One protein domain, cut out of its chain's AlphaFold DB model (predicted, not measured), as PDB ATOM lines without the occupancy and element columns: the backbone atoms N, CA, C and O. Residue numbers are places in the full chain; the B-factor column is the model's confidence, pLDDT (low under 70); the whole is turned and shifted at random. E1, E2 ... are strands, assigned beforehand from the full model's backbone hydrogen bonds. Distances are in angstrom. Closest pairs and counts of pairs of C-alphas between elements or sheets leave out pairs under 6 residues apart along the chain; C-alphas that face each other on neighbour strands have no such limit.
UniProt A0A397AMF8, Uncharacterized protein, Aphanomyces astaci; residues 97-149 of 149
ATOM      1  N   GLN A  97     -37.173  18.305  15.179       80.94
ATOM      2  CA  GLN A  97     -37.398  17.258  16.178       80.94
ATOM      3  C   GLN A  97     -37.863  15.922  15.580       80.94
ATOM      4  O   GLN A  97     -37.829  14.910  16.287       80.94
ATOM      5  N   GLU A  98     -38.258  15.909  14.309       78.31
ATOM      6  CA  GLU A  98     -38.785  14.739  13.607       78.31
ATOM      7  C   GLU A  98     -37.677  13.756  13.203       78.31
ATOM      8  O   GLU A  98     -36.535  14.132  12.938       78.31
ATOM      9  N   SER A  99     -38.011  12.465  13.163       77.88
ATOM     10  CA  SER A  99     -37.104  11.447  12.627       77.88
ATOM     11  C   SER A  99     -36.989  11.597  11.115       77.88
ATOM     12  O   SER A  99     -37.998  11.712  10.418       77.88
ATOM     13  N   CYS A 100     -35.767  11.533  10.600       75.25
ATOM     14  CA  CYS A 100     -35.503  11.649   9.173       75.25
ATOM     15  C   CYS A 100     -34.984  10.337   8.585       75.25
ATOM     16  O   CYS A 100     -34.385   9.502   9.266       75.25
ATOM     17  N   LYS A 101     -35.238  10.143   7.288       74.19
ATOM     18  CA  LYS A 101     -34.585   9.074   6.527       74.19
ATOM     19  C   LYS A 101     -33.203   9.538   6.089       74.19
ATOM     20  O   LYS A 101     -33.037  10.687   5.676       74.19
ATOM     21  N   GLU A 102     -32.241   8.623   6.140       68.31
ATOM     22  CA  GLU A 102     -30.929   8.838   5.532       68.31
ATOM     23  C   GLU A 102     -31.064   9.045   4.019       68.31
ATOM     24  O   GLU A 102     -31.903   8.423   3.357       68.31
ATOM     25  N   ARG A 103     -30.202   9.896   3.461       69.38
ATOM     26  CA  ARG A 103     -30.075  10.067   2.014       69.38
ATOM     27  C   ARG A 103     -29.461   8.809   1.370       69.38
ATOM     28  O   ARG A 103     -28.617   8.150   1.988       69.38
ATOM     29  N   PRO A 104     -29.783   8.500   0.099       56.09
ATOM     30  CA  PRO A 104     -28.995   7.561  -0.697       56.09
ATOM     31  C   PRO A 104     -27.537   8.042  -0.792       56.09
ATOM     32  O   PRO A 104     -27.272   9.092  -1.371       56.09
ATOM     33  N   GLY A 105     -26.601   7.303  -0.195       61.34
ATOM     34  CA  GLY A 105     -25.192   7.716  -0.080       61.34
ATOM     35  C   GLY A 105     -24.579   7.445   1.293       61.34
ATOM     36  O   GLY A 105     -23.368   7.290   1.373       61.34
ATOM     37  N   GLY A 106     -25.423   7.256   2.314       63.53
ATOM     38  CA  GLY A 106     -25.053   6.610   3.571       63.53
ATOM     39  C   GLY A 106     -24.317   7.514   4.558       63.53
ATOM     40  O   GLY A 106     -23.235   8.012   4.275       63.53
ATOM     41  N   PHE A 107     -24.898   7.603   5.755       60.72
ATOM     42  CA  PHE A 107     -24.366   8.209   6.976       60.72
ATOM     43  C   PHE A 107     -24.267   9.738   6.990       60.72
ATOM     44  O   PHE A 107     -23.434  10.348   6.333       60.72
ATOM     45  N   ILE A 108     -25.105  10.337   7.838       73.25
ATOM     46  CA  ILE A 108     -24.955  11.712   8.316       73.25
ATOM     47  C   ILE A 108     -24.353  11.617   9.715       73.25
ATOM     48  O   ILE A 108     -24.925  10.962  10.589       73.25
ATOM     49  N   ARG A 109     -23.202  12.245   9.929       79.50
ATOM     50  CA  ARG A 109     -22.547  12.349  11.234       79.50
ATOM     51  C   ARG A 109     -22.662  13.771  11.763       79.50
ATOM     52  O   ARG A 109     -22.935  14.714  11.022       79.50
ATOM     53  N   ASN A 110     -22.425  13.916  13.063       87.81
ATOM     54  CA  ASN A 110     -22.276  15.232  13.670       87.81
ATOM     55  C   ASN A 110     -21.170  16.016  12.954       87.81
ATOM     56  O   ASN A 110     -20.082  15.489  12.724       87.81
ATOM     57  N   PHE A 111     -21.465  17.275  12.654       91.25
ATOM     58  CA  PHE A 111     -20.609  18.243  11.979       91.25
ATOM     59  C   PHE A 111     -20.238  17.889  10.531       91.25
ATOM     60  O   PHE A 111     -19.306  18.475   9.979       91.25
ATOM     61  N   ASP A 112     -20.981  16.992   9.873       89.06
ATOM     62  CA  ASP A 112     -20.878  16.866   8.419       89.06
ATOM     63  C   ASP A 112     -21.436  18.142   7.754       89.06
ATOM     64  O   ASP A 112     -22.523  18.629   8.083       89.06
ATOM     65  N   ARG A 113     -20.658  18.694   6.817       91.12
ATOM     66  CA  ARG A 113     -20.991  19.909   6.066       91.12
ATOM     67  C   ARG A 113     -22.055  19.624   5.007       91.12
ATOM     68  O   ARG A 113     -21.910  18.690   4.220       91.12
ATOM     69  N   VAL A 114     -23.041  20.508   4.913       89.38
ATOM     70  CA  VAL A 114     -24.091  20.518   3.894       89.38
ATOM     71  C   VAL A 114     -24.002  21.826   3.099       89.38
ATOM     72  O   VAL A 114     -24.223  22.908   3.643       89.38
ATOM     73  N   PRO A 115     -23.654  21.763   1.805       92.00
ATOM     74  CA  PRO A 115     -23.708  22.913   0.913       92.00
ATOM     75  C   PRO A 115     -25.112  23.522   0.791       92.00
ATOM     76  O   PRO A 115     -26.128  22.837   0.894       92.00
ATOM     77  N   ALA A 116     -25.160  24.818   0.482       93.69
ATOM     78  CA  ALA A 116     -26.411  25.524   0.232       93.69
ATOM     79  C   ALA A 116     -27.255  24.842  -0.859       93.69
ATOM     80  O   ALA A 116     -26.758  24.517  -1.938       93.69
ATOM     81  N   ASN A 117     -28.554  24.715  -0.594       92.00
ATOM     82  CA  ASN A 117     -29.576  24.072  -1.422       92.00
ATOM     83  C   ASN A 117     -29.379  22.563  -1.641       92.00
ATOM     84  O   ASN A 117     -30.110  21.967  -2.432       92.00
ATOM     85  N   GLU A 118     -28.433  21.929  -0.948       90.38
ATOM     86  CA  GLU A 118     -28.288  20.481  -0.987       90.38
ATOM     87  C   GLU A 118     -29.259  19.817  -0.006       90.38
ATOM     88  O   GLU A 118     -29.368  20.203   1.159       90.38
ATOM     89  N   THR A 119     -29.988  18.807  -0.487       86.88
ATOM     90  CA  THR A 119     -30.882  18.018   0.360       86.88
ATOM     91  C   THR A 119     -30.072  17.205   1.363       86.88
ATOM     92  O   THR A 119     -29.268  16.354   0.969       86.88
ATOM     93  N   PHE A 120     -30.329  17.415   2.652       81.69
ATOM     94  CA  PHE A 120     -29.660  16.690   3.736       81.69
ATOM     95  C   PHE A 120     -30.547  15.642   4.411       81.69
ATOM     96  O   PHE A 120     -30.026  14.714   5.017       81.69
ATOM     97  N   ALA A 121     -31.870  15.739   4.297       81.44
ATOM     98  CA  ALA A 121     -32.799  14.787   4.900       81.44
ATOM     99  C   ALA A 121     -34.119  14.730   4.125       81.44
ATOM    100  O   ALA A 121     -34.498  15.702   3.477       81.44
ATOM    101  N   THR A 122     -34.848  13.622   4.255       82.81
ATOM    102  CA  THR A 122     -36.243  13.522   3.800       82.81
ATOM    103  C   THR A 122     -37.141  13.184   4.985       82.81
ATOM    104  O   THR A 122     -36.903  12.198   5.695       82.81
ATOM    105  N   VAL A 123     -38.201  13.971   5.175       82.81
ATOM    106  CA  VAL A 123     -39.192  13.798   6.244       82.81
ATOM    107  C   VAL A 123     -40.591  13.821   5.647       82.81
ATOM    108  O   VAL A 123     -40.921  14.705   4.870       82.81
ATOM    109  N   HIS A 124     -41.402  12.798   5.931       83.50
ATOM    110  CA  HIS A 124     -42.750  12.647   5.359       83.50
ATOM    111  C   HIS A 124     -42.829  12.833   3.824       83.50
ATOM    112  O   HIS A 124     -43.810  13.356   3.304       83.50
ATOM    113  N   SER A 125     -41.805  12.364   3.097       83.44
ATOM    114  CA  SER A 125     -41.654  12.518   1.634       83.44
ATOM    115  C   SER A 125     -41.385  13.952   1.151       83.44
ATOM    116  O   SER A 125     -41.498  14.220  -0.043       83.44
ATOM    117  N   VAL A 126     -41.013  14.855   2.058       84.94
ATOM    118  CA  VAL A 126     -40.525  16.206   1.764       84.94
ATOM    119  C   VAL A 126     -39.015  16.232   1.949       84.94
ATOM    120  O   VAL A 126     -38.503  15.848   3.002       84.94
ATOM    121  N   ASP A 127     -38.310  16.684   0.919       87.12
ATOM    122  CA  ASP A 127     -36.867  16.879   0.964       87.12
ATOM    123  C   ASP A 127     -36.536  18.199   1.660       87.12
ATOM    124  O   ASP A 127     -37.099  19.248   1.345       87.12
ATOM    125  N   LEU A 128     -35.619  18.131   2.622       85.44
ATOM    126  CA  LEU A 128     -35.176  19.262   3.420       85.44
ATOM    127  C   LEU A 128     -33.834  19.771   2.903       85.44
ATOM    128  O   LEU A 128     -32.858  19.019   2.825       85.44
ATOM    129  N   CYS A 129     -33.794  21.062   2.589       88.50
ATOM    130  CA  CYS A 129     -32.595  21.808   2.242       88.50
ATOM    131  C   CYS A 129     -32.710  23.245   2.765       88.50
ATOM    132  O   CYS A 129     -33.809  23.745   3.013       88.50
ATOM    133  N   VAL A 130     -31.570  23.909   2.932       88.56
ATOM    134  CA  VAL A 130     -31.487  25.312   3.365       88.56
ATOM    135  C   VAL A 130     -30.687  26.124   2.347       88.56
ATOM    136  O   VAL A 130     -29.775  25.577   1.727       88.56
ATOM    137  N   PRO A 131     -30.978  27.421   2.142       93.56
ATOM    138  CA  PRO A 131     -30.331  28.231   1.104       93.56
ATOM    139  C   PRO A 131     -28.918  28.715   1.479       93.56
ATOM    140  O   PRO A 131     -28.373  29.602   0.825       93.56
ATOM    141  N   TYR A 132     -28.323  28.155   2.529       92.62
ATOM    142  CA  TYR A 132     -27.025  28.533   3.074       92.62
ATOM    143  C   TYR A 132     -26.215  27.282   3.435       92.62
ATOM    144  O   TYR A 132     -26.759  26.186   3.534       92.62
ATOM    145  N   GLU A 133     -24.902  27.436   3.591       93.38
ATOM    146  CA  GLU A 133     -24.046  26.352   4.074       93.38
ATOM    147  C   GLU A 133     -24.350  26.054   5.543       93.38
ATOM    148  O   GLU A 133     -24.391  26.969   6.365       93.38
ATOM    149  N   SER A 134     -24.544  24.780   5.870       91.81
ATOM    150  CA  SER A 134     -24.877  24.333   7.218       91.81
ATOM    151  C   SER A 134     -24.064  23.109   7.631       91.81
ATOM    152  O   SER A 134     -23.356  22.494   6.832       91.81
ATOM    153  N   PHE A 135     -24.141  22.774   8.916       92.94
ATOM    154  CA  PHE A 135     -23.505  21.603   9.508       92.94
ATOM    155  C   PHE A 135     -24.557  20.865  10.330       92.94
ATOM    156  O   PHE A 135     -25.263  21.485  11.125       92.94
ATOM    157  N   ILE A 136     -24.693  19.554  10.129       90.00
ATOM    158  CA  ILE A 136     -25.723  18.769  10.821       90.00
ATOM    159  C   ILE A 136     -25.208  18.315  12.182       90.00
ATOM    160  O   ILE A 136     -24.099  17.802  12.287       90.00
ATOM    161  N   VAL A 137     -26.024  18.442  13.226       90.88
ATOM    162  CA  VAL A 137     -25.712  17.931  14.564       90.88
ATOM    163  C   VAL A 137     -26.912  17.186  15.145       90.88
ATOM    164  O   VAL A 137     -28.058  17.518  14.857       90.88
ATOM    165  N   PHE A 138     -26.639  16.135  15.917       88.00
ATOM    166  CA  PHE A 138     -27.613  15.209  16.500       88.00
ATOM    167  C   PHE A 138     -28.627  14.620  15.492       88.00
ATOM    168  O   PHE A 138     -29.836  14.662  15.740       88.00
ATOM    169  N   PRO A 139     -28.183  14.045  14.352       86.31
ATOM    170  CA  PRO A 139     -29.102  13.507  13.356       86.31
ATOM    171  C   PRO A 139     -29.944  12.357  13.932       86.31
ATOM    172  O   PRO A 139     -29.425  11.341  14.393       86.31
ATOM    173  N   LYS A 140     -31.274  12.490  13.865       80.69
ATOM    174  CA  LYS A 140     -32.235  11.468  14.317       80.69
ATOM    175  C   LYS A 140     -32.514  10.427  13.229       80.69
ATOM    176  O   LYS A 140     -33.660  10.254  12.808       80.69
ATOM    177  N   VAL A 141     -31.468   9.735  12.783       76.50
ATOM    178  CA  VAL A 141     -31.561   8.671  11.770       76.50
ATOM    179  C   VAL A 141     -31.596   7.278  12.416       76.50
ATOM    180  O   VAL A 141     -30.931   7.066  13.434       76.50
ATOM    181  N   PRO A 142     -32.324   6.300  11.838       76.12
ATOM    182  CA  PRO A 142     -32.475   4.971  12.438       76.12
ATOM    183  C   PRO A 142     -31.160   4.224  12.698       76.12
ATOM    184  O   PRO A 142     -31.081   3.444  13.642       76.12
ATOM    185  N   SER A 143     -30.126   4.459  11.886       71.88
ATOM    186  CA  SER A 143     -28.809   3.819  12.021       71.88
ATOM    187  C   SER A 143     -28.081   4.184  13.320       71.88
ATOM    188  O   SER A 143     -27.219   3.429  13.768       71.88
ATOM    189  N   LEU A 144     -28.439   5.313  13.944       71.62
ATOM    190  CA  LEU A 144     -27.848   5.797  15.192       71.62
ATOM    191  C   LEU A 144     -28.675   5.427  16.430       71.62
ATOM    192  O   LEU A 144     -28.273   5.719  17.557       71.62
ATOM    193  N   TRP A 145     -29.830   4.781  16.254       72.12
ATOM    194  CA  TRP A 145     -30.665   4.365  17.376       72.12
ATOM    195  C   TRP A 145     -30.093   3.095  18.006       72.12
ATOM    196  O   TRP A 145     -30.089   2.024  17.398       72.12
ATOM    197  N   LYS A 146     -29.650   3.185  19.263       63.16
ATOM    198  CA  LYS A 146     -29.368   1.992  20.067       63.16
ATOM    199  C   LYS A 146     -30.694   1.373  20.510       63.16
ATOM    200  O   LYS A 146     -31.386   1.914  21.366       63.16
ATOM    201  N   VAL A 147     -31.058   0.240  19.915       49.50
ATOM    202  CA  VAL A 147     -32.211  -0.558  20.353       49.50
ATOM    203  C   VAL A 147     -31.792  -1.401  21.563       49.50
ATOM    204  O   VAL A 147     -30.931  -2.266  21.427       49.50
ATOM    205  N   GLY A 148     -32.414  -1.176  22.724       48.44
ATOM    206  CA  GLY A 148     -32.307  -2.073  23.886       48.44
ATOM    207  C   GLY A 148     -31.144  -1.815  24.853       48.44
ATOM    208  O   GLY A 148     -30.517  -2.777  25.290       48.44
ATOM    209  N   SER A 149     -30.861  -0.552  25.188       43.91
ATOM    210  CA  SER A 149     -30.040  -0.196  26.361       43.91
ATOM    211  C   SER A 149     -30.829  -0.306  27.660       43.91
ATOM    212  O   SER A 149     -31.954   0.246  27.668       43.91
TER     213      SER A 149
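Overview. This is residues 97 to 149 of the 149 residues of an uncharacterized protein of Aphanomyces astaci (UniProt A0A397AMF8). With little regular structure, this is two small strand ladders, hairpin E2-E3 and pair E1-E4, set apart and joined by loops, with a tail, residues 137 to 149, leading away to the chain's last residue. The printed part has 53 residues, no named helix and strands E1, E2, E3, E4 in that order, in two antiparallel sheets; the class is all strand, with 12 residues in named elements. It is compact, radius of gyration of the C-alphas 11.4 A, yet elongated, spanning 38 by 24 by 22 A.

Along the chain. After residues 97 to 111, find C-alpha 112 at (-20.878, 16.866, 8.419), where E1, residues 112 to 114, begins, 6.6 A long. Next come E2, 121 to 123, 6.6 A; E3, 126 to 128, 6.4 A; and E4, 134 to 136, 6.7 A, ending at C-alpha 136 (-25.723, 18.769, 10.821).

Arrangement. E1 and E4 are antiparallel at 140 degrees; look at N 114 and O 134, 2.8 A, within hydrogen-bond range. Hairpin E2 and E3 is antiparallel at 146 degrees, with N 126 and O 123 at 2.8 A, within hydrogen-bond range. E2 and E3 are each apart from E1 and E4.

Size, cuts and confidence. The C-alphas farthest apart, Pro 131 and Ser 149, are 38.0 A apart. The printed part has no cut, and no link between strands is long. Residues 102 to 107 and 146 to 149 have pLDDT under 70.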